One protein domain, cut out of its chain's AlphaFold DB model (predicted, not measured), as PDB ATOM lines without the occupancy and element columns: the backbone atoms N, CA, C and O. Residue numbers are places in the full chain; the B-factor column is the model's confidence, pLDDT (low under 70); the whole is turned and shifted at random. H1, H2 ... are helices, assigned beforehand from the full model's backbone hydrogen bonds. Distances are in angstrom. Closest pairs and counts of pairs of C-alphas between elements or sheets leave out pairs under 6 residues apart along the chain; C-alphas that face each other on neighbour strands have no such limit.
ATOM      1  N   TYR A 293     -13.682 -15.643 -11.859       89.56
ATOM      2  CA  TYR A 293     -13.008 -15.235 -10.622       89.56
ATOM      3  C   TYR A 293     -11.934 -14.156 -10.804       89.56
ATOM      4  O   TYR A 293     -11.417 -13.665  -9.803       89.56
ATOM      5  N   ASN A 294     -11.520 -13.848 -12.038       93.19
ATOM      6  CA  ASN A 294     -10.407 -12.918 -12.284       93.19
ATOM      7  C   ASN A 294     -10.705 -11.817 -13.312       93.19
ATOM      8  O   ASN A 294      -9.891 -10.899 -13.442       93.19
ATOM      9  N   TYR A 295     -11.823 -11.895 -14.042       94.25
ATOM     10  CA  TYR A 295     -12.141 -10.934 -15.100       94.25
ATOM     11  C   TYR A 295     -12.252  -9.497 -14.571       94.25
ATOM     12  O   TYR A 295     -11.820  -8.567 -15.241       94.25
ATOM     13  N   ASP A 296     -12.776  -9.312 -13.360       93.75
ATOM     14  CA  ASP A 296     -12.962  -8.023 -12.692       93.75
ATOM     15  C   ASP A 296     -11.622  -7.342 -12.387       93.75
ATOM     16  O   ASP A 296     -11.413  -6.169 -12.708       93.75
ATOM     17  N   LYS A 297     -10.672  -8.104 -11.836       94.50
ATOM     18  CA  LYS A 297      -9.319  -7.642 -11.536       94.50
ATOM     19  C   LYS A 297      -8.578  -7.262 -12.812       94.50
ATOM     20  O   LYS A 297      -7.927  -6.218 -12.847       94.50
ATOM     21  N   ILE A 298      -8.673  -8.098 -13.847       95.06
ATOM     22  CA  ILE A 298      -8.025  -7.847 -15.140       95.06
ATOM     23  C   ILE A 298      -8.643  -6.612 -15.802       95.06
ATOM     24  O   ILE A 298      -7.916  -5.713 -16.222       95.06
ATOM     25  N   LEU A 299      -9.973  -6.507 -15.819       96.31
ATOM     26  CA  LEU A 299     -10.686  -5.349 -16.348       96.31
ATOM     27  C   LEU A 299     -10.250  -4.054 -15.657       96.31
ATOM     28  O   LEU A 299      -9.939  -3.070 -16.326       96.31
ATOM     29  N   TYR A 300     -10.181  -4.060 -14.325       95.06
ATOM     30  CA  TYR A 300      -9.746  -2.902 -13.552       95.06
ATOM     31  C   TYR A 300      -8.318  -2.474 -13.918       95.06
ATOM     32  O   TYR A 300      -8.073  -1.291 -14.147       95.06
ATOM     33  N   GLN A 301      -7.392  -3.429 -14.049       94.31
ATOM     34  CA  GLN A 301      -6.015  -3.153 -14.467       94.31
ATOM     35  C   GLN A 301      -5.935  -2.556 -15.877       94.31
ATOM     36  O   GLN A 301      -5.152  -1.634 -16.106       94.31
ATOM     37  N   LEU A 302      -6.738  -3.047 -16.824       96.06
ATOM     38  CA  LEU A 302      -6.762  -2.513 -18.188       96.06
ATOM     39  C   LEU A 302      -7.313  -1.084 -18.221       96.06
ATOM     40  O   LEU A 302      -6.715  -0.217 -18.855       96.06
ATOM     41  N   ILE A 303      -8.399  -0.815 -17.488       95.50
ATOM     42  CA  ILE A 303      -9.005   0.521 -17.399       95.50
ATOM     43  C   ILE A 303      -8.042   1.516 -16.749       95.50
ATOM     44  O   ILE A 303      -7.847   2.607 -17.281       95.50
ATOM     45  N   GLN A 304      -7.408   1.148 -15.630       94.06
ATOM     46  CA  GLN A 304      -6.452   2.021 -14.940       94.06
ATOM     47  C   GLN A 304      -5.279   2.436 -15.831       94.06
ATOM     48  O   GLN A 304      -4.809   3.568 -15.742       94.06
ATOM     49  N   ASN A 305      -4.828   1.533 -16.700       92.62
ATOM     50  CA  ASN A 305      -3.726   1.782 -17.625       92.62
ATOM     51  C   ASN A 305      -4.185   2.363 -18.975       92.62
ATOM     52  O   ASN A 305      -3.360   2.517 -19.874       92.62
ATOM     53  N   ASN A 306      -5.478   2.682 -19.127       95.00
ATOM     54  CA  ASN A 306      -6.089   3.160 -20.370       95.00
ATOM     55  C   ASN A 306      -5.784   2.251 -21.581       95.00
ATOM     56  O   ASN A 306      -5.449   2.719 -22.668       95.00
ATOM     57  N   LEU A 307      -5.847   0.935 -21.369       96.25
ATOM     58  CA  LEU A 307      -5.626  -0.080 -22.398       96.25
ATOM     59  C   LEU A 307      -6.956  -0.509 -23.021       96.25
ATOM     60  O   LEU A 307      -8.022  -0.297 -22.440       96.25
ATOM     61  N   ASN A 308      -6.906  -1.142 -24.195       96.44
ATOM     62  CA  ASN A 308      -8.090  -1.779 -24.757       96.44
ATOM     63  C   ASN A 308      -8.552  -2.907 -23.809       96.44
ATOM     64  O   ASN A 308      -7.745  -3.516 -23.117       96.44
ATOM     65  N   TYR A 309      -9.849  -3.164 -23.706       97.12
ATOM     66  CA  TYR A 309     -10.387  -4.238 -22.863       97.12
ATOM     67  C   TYR A 309     -11.550  -4.957 -23.547       97.12
ATOM     68  O   TYR A 309     -12.370  -5.586 -22.883       97.12
ATOM     69  N   ASP A 310     -11.623  -4.874 -24.876       95.06
ATOM     70  CA  ASP A 310     -12.742  -5.394 -25.660       95.06
ATOM     71  C   ASP A 310     -12.842  -6.921 -25.533       95.06
ATOM     72  O   ASP A 310     -13.934  -7.436 -25.341       95.06
ATOM     73  N   TYR A 311     -11.718  -7.642 -25.449       94.81
ATOM     74  CA  TYR A 311     -11.741  -9.094 -25.211       94.81
ATOM     75  C   TYR A 311     -12.371  -9.481 -23.854       94.81
ATOM     76  O   TYR A 311     -12.938 -10.562 -23.711       94.81
ATOM     77  N   VAL A 312     -12.306  -8.600 -22.845       96.31
ATOM     78  CA  VAL A 312     -12.993  -8.811 -21.560       96.31
ATOM     79  C   VAL A 312     -14.488  -8.510 -21.695       96.31
ATOM     80  O   VAL A 312     -15.303  -9.169 -21.053       96.31
ATOM     81  N   ILE A 313     -14.865  -7.551 -22.547       96.19
ATOM     82  CA  ILE A 313     -16.270  -7.291 -22.890       96.19
ATOM     83  C   ILE A 313     -16.871  -8.507 -23.593       96.19
ATOM     84  O   ILE A 313     -17.955  -8.936 -23.202       96.19
ATOM     85  N   ASP A 314     -16.151  -9.097 -24.548       92.00
ATOM     86  CA  ASP A 314     -16.564 -10.321 -25.240       92.00
ATOM     87  C   ASP A 314     -16.792 -11.461 -24.234       92.00
ATOM     88  O   ASP A 314     -17.801 -12.164 -24.301       92.00
ATOM     89  N   PHE A 315     -15.893 -11.601 -23.248       93.56
ATOM     90  CA  PHE A 315     -16.013 -12.591 -22.173       93.56
ATOM     91  C   PHE A 315     -17.248 -12.346 -21.307       93.56
ATOM     92  O   PHE A 315     -18.021 -13.264 -21.046       93.56
ATOM     93  N   ILE A 316     -17.463 -11.107 -20.863       94.06
ATOM     94  CA  ILE A 316     -18.630 -10.762 -20.051       94.06
ATOM     95  C   ILE A 316     -19.913 -11.041 -20.841       94.06
ATOM     96  O   ILE A 316     -20.824 -11.688 -20.331       94.06
ATOM     97  N   ALA A 317     -19.980 -10.601 -22.096       91.06
ATOM     98  CA  ALA A 317     -21.159 -10.756 -22.933       91.06
ATOM     99  C   ALA A 317     -21.496 -12.224 -23.235       91.06
ATOM    100  O   ALA A 317     -22.677 -12.580 -23.212       91.06
ATOM    101  N   SER A 318     -20.496 -13.081 -23.474       88.44
ATOM    102  CA  SER A 318     -20.731 -14.512 -23.701       88.44
ATOM    103  C   SER A 318     -21.333 -15.181 -22.461       88.44
ATOM    104  O   SER A 318     -22.388 -15.804 -22.549       88.44
ATOM    105  N   HIS A 319     -20.760 -14.946 -21.281       88.00
ATOM    106  CA  HIS A 319     -21.224 -15.567 -20.034       88.00
ATOM    107  C   HIS A 319     -22.567 -15.007 -19.541       88.00
ATOM    108  O   HIS A 319     -23.349 -15.715 -18.908       88.00
ATOM    109  N   LEU A 320     -22.874 -13.743 -19.848       87.56
ATOM    110  CA  LEU A 320     -24.197 -13.166 -19.605       87.56
ATOM    111  C   LEU A 320     -25.281 -13.840 -20.453       87.56
ATOM    112  O   LEU A 320     -26.391 -14.048 -19.967       87.56
ATOM    113  N   SER A 321     -24.959 -14.187 -21.703       76.81
ATOM    114  CA  SER A 321     -25.893 -14.878 -22.597       76.81
ATOM    115  C   SER A 321     -26.195 -16.309 -22.150       76.81
ATOM    116  O   SER A 321     -27.341 -16.748 -22.233       76.81
ATOM    117  N   GLU A 322     -25.198 -16.996 -21.592       77.62
ATOM    118  CA  GLU A 322     -25.333 -18.346 -21.041       77.62
ATOM    119  C   GLU A 322     -26.120 -18.346 -19.719       77.62
ATOM    120  O   GLU A 322     -27.031 -19.151 -19.530       77.62
ATOM    121  N   GLY A 323     -25.839 -17.390 -18.823       68.56
ATOM    122  CA  GLY A 323     -26.471 -17.302 -17.500       68.56
ATOM    123  C   GLY A 323     -27.973 -16.988 -17.502       68.56
ATOM    124  O   GLY A 323     -28.624 -17.133 -16.471       68.56
ATOM    125  N   LEU A 324     -28.546 -16.562 -18.632       64.62
ATOM    126  CA  LEU A 324     -29.999 -16.417 -18.792       64.62
ATOM    127  C   LEU A 324     -30.694 -17.747 -19.123       64.62
ATOM    128  O   LEU A 324     -31.889 -17.891 -18.865       64.62
ATOM    129  N   GLN A 325     -29.968 -18.712 -19.693       62.44
ATOM    130  CA  GLN A 325     -30.512 -20.021 -20.067       62.44
ATOM    131  C   GLN A 325     -30.482 -21.002 -18.890       62.44
ATOM    132  O   GLN A 325     -31.395 -21.814 -18.735       62.44
ATOM    133  N   ASP A 326     -29.485 -20.861 -18.019       53.75
ATOM    134  CA  ASP A 326     -29.285 -21.691 -16.841       53.75
ATOM    135  C   ASP A 326     -29.487 -20.866 -15.563       53.75
ATOM    136  O   ASP A 326     -28.728 -19.943 -15.285       53.75
ATOM    137  N   ASN A 327     -30.486 -21.217 -14.740       55.53
ATOM    138  CA  ASN A 327     -30.762 -20.630 -13.412       55.53
ATOM    139  C   ASN A 327     -29.638 -20.918 -12.375       55.53
ATOM    140  O   ASN A 327     -29.915 -21.365 -11.261       55.53
ATOM    141  N   GLN A 328     -28.366 -20.737 -12.729       51.62
ATOM    142  CA  GLN A 328     -27.211 -21.029 -11.882       51.62
ATOM    143  C   GLN A 328     -26.755 -19.808 -11.066       51.62
ATOM    144  O   GLN A 328     -26.797 -18.664 -11.505       51.62
ATOM    145  N   GLU A 329     -26.264 -20.081  -9.853       53.78
ATOM    146  CA  GLU A 329     -25.903 -19.107  -8.805       53.78
ATOM    147  C   GLU A 329     -24.606 -18.305  -9.060       53.78
ATOM    148  O   GLU A 329     -24.210 -17.502  -8.215       53.78
ATOM    149  N   LYS A 330     -23.918 -18.485 -10.196       61.34
ATOM    150  CA  LYS A 330     -22.659 -17.779 -10.514       61.34
ATOM    151  C   LYS A 330     -22.803 -16.897 -11.744       61.34
ATOM    152  O   LYS A 330     -22.217 -17.161 -12.788       61.34
ATOM    153  N   THR A 331     -23.578 -15.833 -11.601       70.56
ATOM    154  CA  THR A 331     -23.705 -14.796 -12.625       70.56
ATOM    155  C   THR A 331     -22.731 -13.648 -12.367       70.56
ATOM    156  O   THR A 331     -22.382 -13.325 -11.230       70.56
ATOM    157  N   ILE A 332     -22.256 -13.035 -13.451       81.31
ATOM    158  CA  ILE A 332     -21.426 -11.828 -13.418       81.31
ATOM    159  C   ILE A 332     -22.243 -10.695 -12.778       81.31
ATOM    160  O   ILE A 332     -23.312 -10.333 -13.272       81.31
ATOM    161  N   SER A 333     -21.734 -10.105 -11.691       85.75
ATOM    162  CA  SER A 333     -22.349  -8.932 -11.060       85.75
ATOM    163  C   SER A 333     -22.109  -7.686 -11.915       85.75
ATOM    164  O   SER A 333     -21.051  -7.063 -11.867       85.75
ATOM    165  N   LEU A 334     -23.116  -7.284 -12.693       88.62
ATOM    166  CA  LEU A 334     -23.057  -6.048 -13.488       88.62
ATOM    167  C   LEU A 334     -23.079  -4.778 -12.634       88.62
ATOM    168  O   LEU A 334     -22.707  -3.704 -13.105       88.62
ATOM    169  N   ILE A 335     -23.516  -4.883 -11.379       88.44
ATOM    170  CA  ILE A 335     -23.655  -3.739 -10.474       88.44
ATOM    171  C   ILE A 335     -22.296  -3.103 -10.189       88.44
ATOM    172  O   ILE A 335     -22.229  -1.888 -10.011       88.44
ATOM    173  N   ASP A 336     -21.220  -3.883 -10.191       88.94
ATOM    174  CA  ASP A 336     -19.888  -3.414  -9.810       88.94
ATOM    175  C   ASP A 336     -19.117  -2.781 -10.980       88.94
ATOM    176  O   ASP A 336     -18.121  -2.090 -10.775       88.94
ATOM    177  N   LEU A 337     -19.619  -2.930 -12.210       93.12
ATOM    178  CA  LEU A 337     -18.990  -2.385 -13.409       93.12
ATOM    179  C   LEU A 337     -19.169  -0.858 -13.516       93.12
ATOM    180  O   LEU A 337     -20.117  -0.259 -12.980       93.12
ATOM    181  N   SER A 338     -18.228  -0.207 -14.209       94.31
ATOM    182  CA  SER A 338     -18.295   1.227 -14.503       94.31
ATOM    183  C   SER A 338     -19.301   1.517 -15.630       94.31
ATOM    184  O   SER A 338     -19.558   0.641 -16.460       94.31
ATOM    185  N   PRO A 339     -19.866   2.739 -15.707       93.88
ATOM    186  CA  PRO A 339     -20.815   3.105 -16.761       93.88
ATOM    187  C   PRO A 339     -20.285   2.880 -18.184       93.88
ATOM    188  O   PRO A 339     -21.025   2.406 -19.039       93.88
ATOM    189  N   ASP A 340     -19.006   3.160 -18.439       94.00
ATOM    190  CA  ASP A 340     -18.415   3.002 -19.776       94.00
ATOM    191  C   ASP A 340     -18.283   1.531 -20.181       94.00
ATOM    192  O   ASP A 340     -18.578   1.166 -21.321       94.00
ATOM    193  N   VAL A 341     -17.921   0.662 -19.230       95.62
ATOM    194  CA  VAL A 341     -17.910  -0.792 -19.439       95.62
ATOM    195  C   VAL A 341     -19.325  -1.281 -19.709       95.62
ATOM    196  O   VAL A 341     -19.546  -2.006 -20.673       95.62
ATOM    197  N   LEU A 342     -20.294  -0.855 -18.897       95.25
ATOM    198  CA  LEU A 342     -21.695  -1.244 -19.053       95.25
ATOM    199  C   LEU A 342     -22.252  -0.843 -20.419       95.25
ATOM    200  O   LEU A 342     -22.942  -1.645 -21.038       95.25
ATOM    201  N   LYS A 343     -21.906   0.346 -20.921       94.38
ATOM    202  CA  LYS A 343     -22.262   0.782 -22.278       94.38
ATOM    203  C   LYS A 343     -21.642  -0.105 -23.351       94.38
ATOM    204  O   LYS A 343     -22.326  -0.472 -24.302       94.38
ATOM    205  N   LYS A 344     -20.364  -0.474 -23.212       95.25
ATOM    206  CA  LYS A 344     -19.718  -1.404 -24.150       95.25
ATOM    207  C   LYS A 344     -20.358  -2.794 -24.119       95.25
ATOM    208  O   LYS A 344     -20.624  -3.341 -25.181       95.25
ATOM    209  N   VAL A 345     -20.655  -3.332 -22.932       95.25
ATOM    210  CA  VAL A 345     -21.359  -4.617 -22.779       95.25
ATOM    211  C   VAL A 345     -22.759  -4.537 -23.388       95.25
ATOM    212  O   VAL A 345     -23.140  -5.422 -24.145       95.25
ATOM    213  N   ALA A 346     -23.511  -3.467 -23.114       92.62
ATOM    214  CA  ALA A 346     -24.849  -3.272 -23.663       92.62
ATOM    215  C   ALA A 346     -24.834  -3.241 -25.196       92.62
ATOM    216  O   ALA A 346     -25.672  -3.887 -25.814       92.62
ATOM    217  N   ASN A 347     -23.860  -2.567 -25.809       92.81
ATOM    218  CA  ASN A 347     -23.716  -2.475 -27.266       92.81
ATOM    219  C   ASN A 347     -23.038  -3.698 -27.911       92.81
ATOM    220  O   ASN A 347     -22.848  -3.726 -29.128       92.81
ATOM    221  N   HIS A 348     -22.659  -4.711 -27.130       93.62
ATOM    222  CA  HIS A 348     -22.009  -5.905 -27.654       93.62
ATOM    223  C   HIS A 348     -22.987  -6.756 -28.479       93.62
ATOM    224  O   HIS A 348     -24.123  -6.983 -28.065       93.62
ATOM    225  N   HIS A 349     -22.543  -7.293 -29.620       89.38
ATOM    226  CA  HIS A 349     -23.403  -7.992 -30.586       89.38
ATOM    227  C   HIS A 349     -24.194  -9.177 -29.996       89.38
ATOM    228  O   HIS A 349     -25.346  -9.376 -30.366       89.38
ATOM    229  N   LEU A 350     -23.613  -9.928 -29.048       86.81
ATOM    230  CA  LEU A 350     -24.317 -11.022 -28.356       86.81
ATOM    231  C   LEU A 350     -25.475 -10.507 -27.495       86.81
ATOM    232  O   LEU A 350     -26.564 -11.068 -27.535       86.81
ATOM    233  N   VAL A 351     -25.273  -9.404 -26.771       88.81
ATOM    234  CA  VAL A 351     -26.328  -8.765 -25.970       88.81
ATOM    235  C   VAL A 351     -27.377  -8.145 -26.890       88.81
ATOM    236  O   VAL A 351     -28.570  -8.324 -26.682       88.81
ATOM    237  N   GLN A 352     -26.931  -7.527 -27.985       86.94
ATOM    238  CA  GLN A 352     -27.772  -6.982 -29.053       86.94
ATOM    239  C   GLN A 352     -28.488  -8.039 -29.904       86.94
ATOM    240  O   GLN A 352     -29.227  -7.678 -30.820       86.94
ATOM    241  N   SER A 353     -28.308  -9.327 -29.621       85.31
ATOM    242  CA  SER A 353     -29.075 -10.410 -30.245       85.31
ATOM    243  C   SER A 353     -30.149 -11.006 -29.327       85.31
ATOM    244  O   SER A 353     -30.950 -11.822 -29.778       85.31
ATOM    245  N   MET A 354     -30.188 -10.600 -28.053       85.06
ATOM    246  CA  MET A 354     -31.156 -11.081 -27.061       85.06
ATOM    247  C   MET A 354     -32.536 -10.437 -27.251       85.06
ATOM    248  O   MET A 354     -32.681  -9.471 -27.997       85.06
ATOM    249  N   SER A 355     -33.571 -10.955 -26.580       86.56
ATOM    250  CA  SER A 355     -34.876 -10.288 -26.582       86.56
ATOM    251  C   SER A 355     -34.870  -9.056 -25.666       86.56
ATOM    252  O   SER A 355     -34.197  -9.044 -24.633       86.56
ATOM    253  N   VAL A 356     -35.676  -8.038 -25.988       85.12
ATOM    254  CA  VAL A 356     -35.799  -6.806 -25.178       85.12
ATOM    255  C   VAL A 356     -36.142  -7.107 -23.711       85.12
ATOM    256  O   VAL A 356     -35.632  -6.451 -22.803       85.12
ATOM    257  N   ASN A 357     -36.961  -8.132 -23.460       84.81
ATOM    258  CA  ASN A 357     -37.323  -8.560 -22.106       84.81
ATOM    259  C   ASN A 357     -36.129  -9.141 -21.334       84.81
ATOM    260  O   ASN A 357     -35.972  -8.867 -20.139       84.81
ATOM    261  N   ASP A 358     -35.291  -9.923 -22.013       87.06
ATOM    262  CA  ASP A 358     -34.100 -10.532 -21.423       87.06
ATOM    263  C   ASP A 358     -33.060  -9.460 -21.104       87.06
ATOM    264  O   ASP A 358     -32.571  -9.392 -19.976       87.06
ATOM    265  N   VAL A 359     -32.803  -8.545 -22.045       86.81
ATOM    266  CA  VAL A 359     -31.903  -7.402 -21.830       86.81
ATOM    267  C   VAL A 359     -32.419  -6.499 -20.710       86.81
ATOM    268  O   VAL A 359     -31.655  -6.101 -19.828       86.81
ATOM    269  N   GLY A 360     -33.727  -6.226 -20.679       85.44
ATOM    270  CA  GLY A 360     -34.363  -5.448 -19.617       85.44
ATOM    271  C   GLY A 360     -34.200  -6.085 -18.236       85.44
ATOM    272  O   GLY A 360     -33.962  -5.384 -17.253       85.44
ATOM    273  N   THR A 361     -34.279  -7.413 -18.157       87.94
ATOM    274  CA  THR A 361     -34.092  -8.168 -16.912       87.94
ATOM    275  C   THR A 361     -32.622  -8.197 -16.498       87.94
ATOM    276  O   THR A 361     -32.312  -7.959 -15.329       87.94
ATOM    277  N   LEU A 362     -31.716  -8.400 -17.456       88.56
ATOM    278  CA  LEU A 362     -30.272  -8.451 -17.254       88.56
ATOM    279  C   LEU A 362     -29.716  -7.119 -16.726       88.56
ATOM    280  O   LEU A 362     -28.969  -7.096 -15.748       88.56
ATOM    281  N   PHE A 363     -30.147  -5.992 -17.299       91.00
ATOM    282  CA  PHE A 363     -29.719  -4.656 -16.869       91.00
ATOM    283  C   PHE A 363     -30.626  -4.011 -15.813       91.00
ATOM    284  O   PHE A 363     -30.345  -2.889 -15.390       91.00
ATOM    285  N   LYS A 364     -31.671  -4.692 -15.321       89.94
ATOM    286  CA  LYS A 364     -32.663  -4.118 -14.391       89.94
ATOM    287  C   LYS A 364     -32.025  -3.412 -13.195       89.94
ATOM    288  O   LYS A 364     -32.363  -2.270 -12.896       89.94
ATOM    289  N   ASN A 365     -31.086  -4.074 -12.524       87.75
ATOM    290  CA  ASN A 365     -30.428  -3.518 -11.337       87.75
ATOM    291  C   ASN A 365     -29.530  -2.322 -11.685       87.75
ATOM    292  O   ASN A 365     -29.472  -1.352 -10.936       87.75
ATOM    293  N   VAL A 366     -28.868  -2.365 -12.842       91.69
ATOM    294  CA  VAL A 366     -27.988  -1.294 -13.327       91.69
ATOM    295  C   VAL A 366     -28.794  -0.051 -13.725       91.69
ATOM    296  O   VAL A 366     -28.406   1.068 -13.385       91.69
ATOM    297  N   LEU A 367     -29.940  -0.252 -14.387       89.75
ATOM    298  CA  LEU A 367     -30.893   0.798 -14.755       89.75
ATOM    299  C   LEU A 367     -31.511   1.448 -13.509       89.75
ATOM    300  O   LEU A 367     -31.571   2.672 -13.423       89.75
ATOM    301  N   LEU A 368     -31.910   0.648 -12.510       88.69
ATOM    302  CA  LEU A 368     -32.458   1.153 -11.242       88.69
ATOM    303  C   LEU A 368     -31.450   2.004 -10.459       88.69
ATOM    304  O   LEU A 368     -31.838   2.984  -9.828       88.69
ATOM    305  N   LEU A 369     -30.163   1.653 -10.513       89.75
ATOM    306  CA  LEU A 369     -29.086   2.433  -9.896       89.75
ATOM    307  C   LEU A 369     -28.685   3.671 -10.717       89.75
ATOM    308  O   LEU A 369     -27.851   4.451 -10.262       89.75
ATOM    309  N   GLY A 370     -29.238   3.855 -11.921       88.56
ATOM    310  CA  GLY A 370     -28.922   4.980 -12.803       88.56
ATOM    311  C   GLY A 370     -27.508   4.942 -13.393       88.56
ATOM    312  O   GLY A 370     -27.031   5.960 -13.892       88.56
ATOM    313  N   LYS A 371     -26.823   3.790 -13.341       90.00
ATOM    314  CA  LYS A 371     -25.479   3.613 -13.923       90.00
ATOM    315  C   LYS A 371     -25.497   3.522 -15.450       90.00
ATOM    316  O   LYS A 371     -24.483   3.792 -16.086       90.00
ATOM    317  N   LEU A 372     -26.639   3.151 -16.018       91.62
ATOM    318  CA  LEU A 372     -26.893   3.070 -17.452       91.62
ATOM    319  C   LEU A 372     -28.258   3.707 -17.733       91.62
ATOM    320  O   LEU A 372     -29.166   3.590 -16.906       91.62
ATOM    321  N   LYS A 373     -28.416   4.389 -18.869       88.94
ATOM    322  CA  LYS A 373     -29.724   4.873 -19.329       88.94
ATOM    323  C   LYS A 373     -30.335   3.872 -20.300       88.94
ATOM    324  O   LYS A 373     -29.622   3.145 -20.978       88.94
ATOM    325  N   LEU A 374     -31.661   3.883 -20.419       84.69
ATOM    326  CA  LEU A 374     -32.367   3.032 -21.380       84.69
ATOM    327  C   LEU A 374     -31.913   3.304 -22.827       84.69
ATOM    328  O   LEU A 374     -31.695   2.369 -23.584       84.69
ATOM    329  N   SER A 375     -31.665   4.577 -23.155       83.19
ATOM    330  CA  SER A 375     -31.130   5.024 -24.449       83.19
ATOM    331  C   SER A 375     -29.713   4.525 -24.749       83.19
ATOM    332  O   SER A 375     -29.255   4.619 -25.879       83.19
ATOM    333  N   ASP A 376     -28.978   4.057 -23.735       84.75
ATOM    334  CA  ASP A 376     -27.641   3.490 -23.930       84.75
ATOM    335  C   ASP A 376     -27.706   2.008 -24.366       84.75
ATOM    336  O   ASP A 376     -26.670   1.419 -24.669       84.75
ATOM    337  N   ILE A 377     -28.897   1.394 -24.383       83.62
ATOM    338  CA  ILE A 377     -29.130   0.007 -24.793       83.62
ATOM    339  C   ILE A 377     -29.756   0.023 -26.194       83.62
ATOM    340  O   ILE A 377     -30.967   0.180 -26.341       83.62
ATOM    341  N   SER A 378     -28.945  -0.166 -27.240       66.69
ATOM    342  CA  SER A 378     -29.366   0.090 -28.631       66.69
ATOM    343  C   SER A 378     -30.488  -0.800 -29.194       66.69
ATOM    344  O   SER A 378     -30.992  -0.512 -30.276       66.69
ATOM    345  N   GLN A 379     -30.925  -1.843 -28.480       59.91
ATOM    346  CA  GLN A 379     -32.099  -2.628 -28.878       59.91
ATOM    347  C   GLN A 379     -33.430  -1.947 -28.542       59.91
ATOM    348  O   GLN A 379     -34.431  -2.210 -29.202       59.91
ATOM    349  N   ILE A 380     -33.467  -1.089 -27.518       52.97
ATOM    350  CA  ILE A 380     -34.735  -0.585 -26.970       52.97
ATOM    351  C   ILE A 380     -35.343   0.505 -27.864       52.97
ATOM    352  O   ILE A 380     -36.557   0.682 -27.880       52.97
ATOM    353  N   ASP A 381     -34.529   1.154 -28.695       47.66
ATOM    354  CA  ASP A 381     -35.011   2.168 -29.633       47.66
ATOM    355  C   ASP A 381     -35.643   1.587 -30.915       47.66
ATOM    356  O   ASP A 381     -36.224   2.349 -31.678       47.66
ATOM    357  N   ASN A 382     -35.596   0.271 -31.181       48.62
ATOM    358  CA  ASN A 382     -36.064  -0.269 -32.473       48.62
ATOM    359  C   ASN A 382     -37.422  -0.988 -32.469       48.62
ATOM    360  O   ASN A 382     -38.016  -1.101 -33.541       48.62
ATOM    361  N   ASP A 383     -37.955  -1.413 -31.321       46.31
ATOM    362  CA  ASP A 383     -39.222  -2.168 -31.295       46.31
ATOM    363  C   ASP A 383     -40.469  -1.296 -31.032       46.31
ATOM    364  O   ASP A 383     -41.578  -1.696 -31.386       46.31
ATOM    365  N   GLU A 384     -40.318  -0.079 -30.487       44.78
ATOM    366  CA  GLU A 384     -41.433   0.874 -30.282       44.78
ATOM    367  C   GLU A 384     -41.452   2.059 -31.264       44.78
ATOM    368  O   GLU A 384     -42.432   2.811 -31.309       44.78
ATOM    369  N   LEU A 385     -40.430   2.221 -32.110       47.22
ATOM    370  CA  LEU A 385     -40.484   3.192 -33.203       47.22
ATOM    371  C   LEU A 385     -41.318   2.620 -34.354       47.22
ATOM    372  O   LEU A 385     -40.797   2.184 -35.380       47.22
ATOM    373  N   ASP A 386     -42.645   2.667 -34.178       47.94
ATOM    374  CA  ASP A 386     -43.610   2.598 -35.276       47.94
ATOM    375  C   ASP A 386     -43.059   3.438 -36.442       47.94
ATOM    376  O   ASP A 386     -42.623   4.579 -36.263       47.94
ATOM    377  N   LEU A 387     -43.052   2.878 -37.651       52.31
ATOM    378  CA  LEU A 387     -42.630   3.557 -38.880       52.31
ATOM    379  C   LEU A 387     -43.286   4.947 -39.021       52.31
ATOM    380  O   LEU A 387     -42.706   5.864 -39.612       52.31
ATOM    381  N   ASN A 388     -44.473   5.122 -38.432       55.16
ATOM    382  CA  ASN A 388     -45.171   6.401 -38.337       55.16
ATOM    383  C   ASN A 388     -44.494   7.419 -37.408       55.16
ATOM    384  O   ASN A 388     -44.483   8.603 -37.735       55.16
TER     385      ASN A 388
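This is residues 293 to 388 of the 461 residues of the protein "RRM domain-containing protein" of Tritrichomonas foetus (UniProt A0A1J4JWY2). Six short helices are placed one after another with few contacts between them: H2 and H3 meet at a steep tilt of 59 degrees near the middle, through residues 313 to 317 of H2, H1 lies at one end close to H2, and H6 with the last printed residues makes the other end. H4 and H5 lie between the H2 and H3 pair and the H6 end, and the long loop of residues 324 to 338 folds back from the last residue of H2 to H3. The printed part has 96 residues with six named helices, H1 to H6 in chain order, and no named strand; the class is all helix, and 48 of the 96 residues are in the helices. The whole is compact, with a radius of gyration of the C-alphas of 13.8 A, and the C-alphas span 47 by 31 by 24 A.

H1, residues 295 to 304, is close to but not clearly touching H2, residues 310 to 323; their closest C-alphas, those of Leu 299 and Val 312, are 6.7 A apart. The two run opposite ways at a shallow tilt of 29 degrees. H2 touches H3, residues 339 to 346, with residues 313 to 317 alone; the closest C-alphas are those of Ile 313 and Val 345, 5.7 A apart. They run the same way at a steep tilt of 59 degrees. H4, residues 356 to 362, is near H2, with 6 pairs of C-alphas within 10 A, and only just apart from H3, at 8.4 A. H4 and H5, residues 364 to 368, meet only through their link. H6, residues 380 to 383, is close to but not clearly touching H4; their closest C-alphas, those of Val 356 and Ile 380, are 6.6 A apart. H1 is apart from H3, H4, H5 and H6. Every O i to N i+4 pair is within hydrogen-bond range in H1, H2, H3, H4 and H5; H6 is too short for such a pair, and its one O i to N i+3 pair is not within range.

H1 begins at C-alpha 295, at (-12.141, -10.934, -15.100), and is 14.1 A long from first to last C-alpha. H2, the longest helix by residues, measures 19.9 A and ends at C-alpha 323, at (-26.471, -17.302, -17.500). H3 measures 10.2 A, H4 9.8 A, H5 6.1 A and H6 6.4 A; H6 ends at C-alpha 383, at (-39.222, -2.168, -31.295).

The two C-alphas farthest apart, those of Tyr 293 and Asn 388, are 47.7 A apart. The printed part has no cut. The links from H2 to H3, 15 residues, and from H5 to H6, 11 residues, are long. The mean pLDDT of the printed part is 83.3; residues 323 to 330 and 378 to 388 are under 70, and H6 has a mean of 49.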